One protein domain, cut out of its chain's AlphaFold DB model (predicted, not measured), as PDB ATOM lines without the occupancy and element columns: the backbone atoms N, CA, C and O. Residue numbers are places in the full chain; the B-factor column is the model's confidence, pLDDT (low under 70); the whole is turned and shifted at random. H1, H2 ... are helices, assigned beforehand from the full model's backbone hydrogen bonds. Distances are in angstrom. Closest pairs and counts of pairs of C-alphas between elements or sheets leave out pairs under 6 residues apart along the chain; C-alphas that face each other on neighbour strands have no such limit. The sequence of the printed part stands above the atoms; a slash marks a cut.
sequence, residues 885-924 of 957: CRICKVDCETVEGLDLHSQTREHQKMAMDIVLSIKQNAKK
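AT A GLANCE: This is residues 885 to 924 of the 957 residues of the protein "Uncharacterized protein MANES_02G123500" of Rhizophora mucronata (UniProt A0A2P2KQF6). A small head, made of the unnamed stretch 885 to 894, the short helix H1 and the first half of H2, from which the far half of the long helix H2, residues 915 to 924, sticks out as an arm. H1 and H2 meet at a corner. The printed part has 40 residues with two named helices, H1 then H2, and no named strand; the class is all helix. It is loose, with a radius of gyration of the C-alphas of 12.1 A, and spans 39 by 15 by 10 A.

HOW THE PARTS SIT: H1, residues 895 to 902, and H2, residues 905 to 924, are joined by a tight link of two residues. They are close but not clearly touching; their closest C-alphas, those of His 901 and His 907, are 6.9 A apart. They run the same way at a steep tilt of 63 degrees. In H1 and H2 every O i to N i+4 pair is within hydrogen-bond range.

IN THESE COORDINATES: C-alpha 885 is at (145.782, 225.125, 217.176). H1 begins with C-alpha 895 at (145.894, 221.492, 208.176) and is 10.4 A long. H2 is 28.3 A long and ends with C-alpha 924 at (129.738, 236.557, 237.743).

THE WHOLE: The C-alphas of Thr 894 and Lys 924, the two farthest apart, are 38.6 A apart. Without residues 915 to 924, which stand free, the body spans 25 by 15 by 9 A. The printed part has no cut, and no printed residue is under 70 in pLDDT.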
ATOM      1  N   CYS A 885     146.952 225.267 216.321       96.12
ATOM      2  CA  CYS A 885     145.782 225.125 217.176       96.12
ATOM      3  C   CYS A 885     145.687 226.262 218.205       96.12
ATOM      4  O   CYS A 885     146.417 226.306 219.194       96.12
ATOM      5  N   ARG A 886     144.714 227.166 218.027       95.31
ATOM      6  CA  ARG A 886     144.492 228.305 218.941       95.31
ATOM      7  C   ARG A 886     143.973 227.922 220.332       95.31
ATOM      8  O   ARG A 886     144.199 228.685 221.265       95.31
ATOM      9  N   ILE A 887     143.284 226.786 220.458       96.19
ATOM     10  CA  ILE A 887     142.741 226.289 221.733       96.19
ATOM     11  C   ILE A 887     143.886 225.709 222.570       96.19
ATOM     12  O   ILE A 887     144.224 226.268 223.609       96.19
ATOM     13  N   CYS A 888     144.553 224.671 222.063       96.56
ATOM     14  CA  CYS A 888     145.616 223.967 222.784       96.56
ATOM     15  C   CYS A 888     146.977 224.680 222.769       96.56
ATOM     16  O   CYS A 888     147.858 224.304 223.536       96.56
ATOM     17  N   LYS A 889     147.162 225.696 221.910       95.62
ATOM     18  CA  LYS A 889     148.446 226.383 221.653       95.62
ATOM     19  C   LYS A 889     149.551 225.425 221.183       95.62
ATOM     20  O   LYS A 889     150.711 225.564 221.565       95.62
ATOM     21  N   VAL A 890     149.160 224.455 220.359       94.31
ATOM     22  CA  VAL A 890     150.038 223.449 219.749       94.31
ATOM     23  C   VAL A 890     150.220 223.784 218.271       94.31
ATOM     24  O   VAL A 890     149.257 224.139 217.588       94.31
ATOM     25  N   ASP A 891     151.450 223.658 217.779       95.88
ATOM     26  CA  ASP A 891     151.740 223.653 216.348       95.88
ATOM     27  C   ASP A 891     151.454 222.243 215.810       95.88
ATOM     28  O   ASP A 891     152.152 221.300 216.171       95.88
ATOM     29  N   CYS A 892     150.389 222.073 215.019       96.19
ATOM     30  CA  CYS A 892     150.030 220.778 214.429       96.19
ATOM     31  C   CYS A 892     150.639 220.575 213.028       96.19
ATOM     32  O   CYS A 892     150.261 219.625 212.342       96.19
ATOM     33  N   GLU A 893     151.552 221.466 212.611       93.62
ATOM     34  CA  GLU A 893     152.378 221.457 211.384       93.62
ATOM     35  C   GLU A 893     151.620 221.565 210.042       93.62
ATOM     36  O   GLU A 893     152.056 222.264 209.126       93.62
ATOM     37  N   THR A 894     150.461 220.920 209.926       93.81
ATOM     38  CA  THR A 894     149.642 220.755 208.715       93.81
ATOM     39  C   THR A 894     148.164 221.026 209.014       93.81
ATOM     40  O   THR A 894     147.743 221.010 210.174       93.81
ATOM     41  N   VAL A 895     147.345 221.276 207.986       94.44
ATOM     42  CA  VAL A 895     145.894 221.492 208.176       94.44
ATOM     43  C   VAL A 895     145.220 220.190 208.613       94.44
ATOM     44  O   VAL A 895     144.361 220.186 209.488       94.44
ATOM     45  N   GLU A 896     145.676 219.077 208.052       95.50
ATOM     46  CA  GLU A 896     145.271 217.710 208.352       95.50
ATOM     47  C   GLU A 896     145.645 217.325 209.792       95.50
ATOM     48  O   GLU A 896     144.841 216.736 210.513       95.50
ATOM     49  N   GLY A 897     146.840 217.723 210.245       95.62
ATOM     50  CA  GLY A 897     147.265 217.591 211.636       95.62
ATOM     51  C   GLY A 897     146.415 218.426 212.595       95.62
ATOM     52  O   GLY A 897     146.123 217.968 213.696       95.62
ATOM     53  N   LEU A 898     145.965 219.618 212.184       96.44
ATOM     54  CA  LEU A 898     145.058 220.457 212.975       96.44
ATOM     55  C   LEU A 898     143.635 219.885 213.052       96.44
ATOM     56  O   LEU A 898     143.034 219.944 214.125       96.44
ATOM     57  N   ASP A 899     143.111 219.310 211.967       95.94
ATOM     58  CA  ASP A 899     141.832 218.589 211.979       95.94
ATOM     59  C   ASP A 899     141.897 217.381 212.925       95.94
ATOM     60  O   ASP A 899     141.142 217.317 213.899       95.94
ATOM     61  N   LEU A 900     142.878 216.491 212.734       96.94
ATOM     62  CA  LEU A 900     143.095 215.332 213.605       96.94
ATOM     63  C   LEU A 900     143.304 215.749 215.071       96.94
ATOM     64  O   LEU A 900     142.745 215.136 215.981       96.94
ATOM     65  N   HIS A 901     144.054 216.826 215.315       97.38
ATOM     66  CA  HIS A 901     144.235 217.380 216.651       97.38
ATOM     67  C   HIS A 901     142.925 217.933 217.241       97.38
ATOM     68  O   HIS A 901     142.675 217.742 218.431       97.38
ATOM     69  N   SER A 902     142.058 218.564 216.441       96.31
ATOM     70  CA  SER A 902     140.747 219.053 216.900       96.31
ATOM     71  C   SER A 902     139.814 217.926 217.362       96.31
ATOM     72  O   SER A 902     139.003 218.108 218.273       96.31
ATOM     73  N   GLN A 903     139.990 216.732 216.792       97.06
ATOM     74  CA  GLN A 903     139.250 215.520 217.140       97.06
ATOM     75  C   GLN A 903     139.781 214.832 218.416       97.06
ATOM     76  O   GLN A 903     139.125 213.925 218.930       97.06
ATOM     77  N   THR A 904     140.922 215.264 218.978       98.06
ATOM     78  CA  THR A 904     141.470 214.693 220.225       98.06
ATOM     79  C   THR A 904     140.592 214.988 221.443       98.06
ATOM     80  O   THR A 904     139.970 216.050 221.565       98.06
ATOM     81  N   ARG A 905     140.584 214.060 222.409       98.19
ATOM     82  CA  ARG A 905     139.863 214.216 223.684       98.19
ATOM     83  C   ARG A 905     140.397 215.409 224.483       98.19
ATOM     84  O   ARG A 905     139.643 216.069 225.194       98.19
ATOM     85  N   GLU A 906     141.680 215.700 224.333       97.31
ATOM     86  CA  GLU A 906     142.424 216.768 224.991       97.31
ATOM     87  C   GLU A 906     141.956 218.131 224.473       97.31
ATOM     88  O   GLU A 906     141.624 219.015 225.267       97.31
ATOM     89  N   HIS A 907     141.824 218.266 223.148       98.06
ATOM     90  CA  HIS A 907     141.252 219.447 222.508       98.06
ATOM     91  C   HIS A 907     139.786 219.654 222.900       98.06
ATOM     92  O   HIS A 907     139.414 220.746 223.328       98.06
ATOM     93  N   GLN A 908     138.963 218.603 222.835       98.06
ATOM     94  CA  GLN A 908     137.549 218.664 223.229       98.06
ATOM     95  C   GLN A 908     137.376 219.060 224.705       98.06
ATOM     96  O   GLN A 908     136.542 219.910 225.028       98.06
ATOM     97  N   LYS A 909     138.197 218.502 225.607       98.06
ATOM     98  CA  LYS A 909     138.221 218.856 227.033       98.06
ATOM     99  C   LYS A 909     138.586 220.327 227.238       98.06
ATOM    100  O   LYS A 909     137.908 221.008 228.003       98.06
ATOM    101  N   MET A 910     139.619 220.824 226.556       98.00
ATOM    102  CA  MET A 910     140.058 222.215 226.698       98.00
ATOM    103  C   MET A 910     139.054 223.205 226.092       98.00
ATOM    104  O   MET A 910     138.770 224.237 226.694       98.00
ATOM    105  N   ALA A 911     138.443 222.872 224.951       98.12
ATOM    106  CA  ALA A 911     137.350 223.649 224.371       98.12
ATOM    107  C   ALA A 911     136.147 223.741 225.331       98.12
ATOM    108  O   ALA A 911     135.592 224.823 225.527       98.12
ATOM    109  N   MET A 912     135.781 222.629 225.980       98.25
ATOM    110  CA  MET A 912     134.708 222.600 226.977       98.25
ATOM    111  C   MET A 912     135.046 223.436 228.221       98.25
ATOM    112  O   MET A 912     134.190 224.174 228.704       98.25
ATOM    113  N   ASP A 913     136.283 223.383 228.719       98.00
ATOM    114  CA  ASP A 913     136.729 224.190 229.865       98.00
ATOM    115  C   ASP A 913     136.736 225.702 229.557       98.00
ATOM    116  O   ASP A 913     136.288 226.518 230.368       98.00
ATOM    117  N   ILE A 914     137.119 226.091 228.336       97.50
ATOM    118  CA  ILE A 914     136.987 227.475 227.850       97.50
ATOM    119  C   ILE A 914     135.507 227.902 227.824       97.50
ATOM    120  O   ILE A 914     135.167 228.980 228.310       97.50
ATOM    121  N   VAL A 915     134.594 227.055 227.337       97.62
ATOM    122  CA  VAL A 915     133.146 227.348 227.354       97.62
ATOM    123  C   VAL A 915     132.598 227.445 228.785       97.62
ATOM    124  O   VAL A 915     131.807 228.344 229.084       97.62
ATOM    125  N   LEU A 916     133.025 226.564 229.695       97.69
ATOM    126  CA  LEU A 916     132.595 226.565 231.096       97.69
ATOM    127  C   LEU A 916     133.116 227.787 231.860       97.69
ATOM    128  O   LEU A 916     132.339 228.427 232.569       97.69
ATOM    129  N   SER A 917     134.384 228.158 231.686       97.19
ATOM    130  CA  SER A 917     134.974 229.350 232.308       97.19
ATOM    131  C   SER A 917     134.365 230.648 231.764       97.19
ATOM    132  O   SER A 917     134.012 231.525 232.556       97.19
ATOM    133  N   ILE A 918     134.103 230.750 230.453       96.56
ATOM    134  CA  ILE A 918     133.325 231.858 229.867       96.56
ATOM    135  C   ILE A 918     131.918 231.916 230.482       96.56
ATOM    136  O   ILE A 918     131.482 232.985 230.909       96.56
ATOM    137  N   LYS A 919     131.217 230.781 230.605       96.44
ATOM    138  CA  LYS A 919     129.871 230.709 231.205       96.44
ATOM    139  C   LYS A 919     129.863 231.103 232.688       96.44
ATOM    140  O   LYS A 919     128.948 231.798 233.128       96.44
ATOM    141  N   GLN A 920     130.878 230.708 233.459       95.06
ATOM    142  CA  GLN A 920     131.040 231.123 234.856       95.06
ATOM    143  C   GLN A 920     131.348 232.619 234.978       95.06
ATOM    144  O   GLN A 920     130.749 233.295 235.815       95.06
ATOM    145  N   ASN A 921     132.226 233.159 234.132       91.94
ATOM    146  CA  ASN A 921     132.574 234.578 234.151       91.94
ATOM    147  C   ASN A 921     131.400 235.455 233.690       91.94
ATOM    148  O   ASN A 921     131.117 236.459 234.334       91.94
ATOM    149  N   ALA A 922     130.633 235.032 232.682       91.75
ATOM    150  CA  ALA A 922     129.384 235.688 232.292       91.75
ATOM    151  C   ALA A 922     128.325 235.655 233.414       91.75
ATOM    152  O   ALA A 922     127.584 236.623 233.586       91.75
ATOM    153  N   LYS A 923     128.268 234.574 234.211       88.06
ATOM    154  CA  LYS A 923     127.411 234.500 235.406       88.06
ATOM    155  C   LYS A 923     127.864 235.489 236.491       88.06
ATOM    156  O   LYS A 923     127.013 236.198 237.014       88.06
ATOM    157  N   LYS A 924     129.169 235.578 236.789       82.94
ATOM    158  CA  LYS A 924     129.738 236.557 237.743       82.94
ATOM    159  C   LYS A 924     129.451 237.997 237.308       82.94
ATOM    160  O   LYS A 924     128.749 238.705 238.014       82.94
TER     161      LYS A 924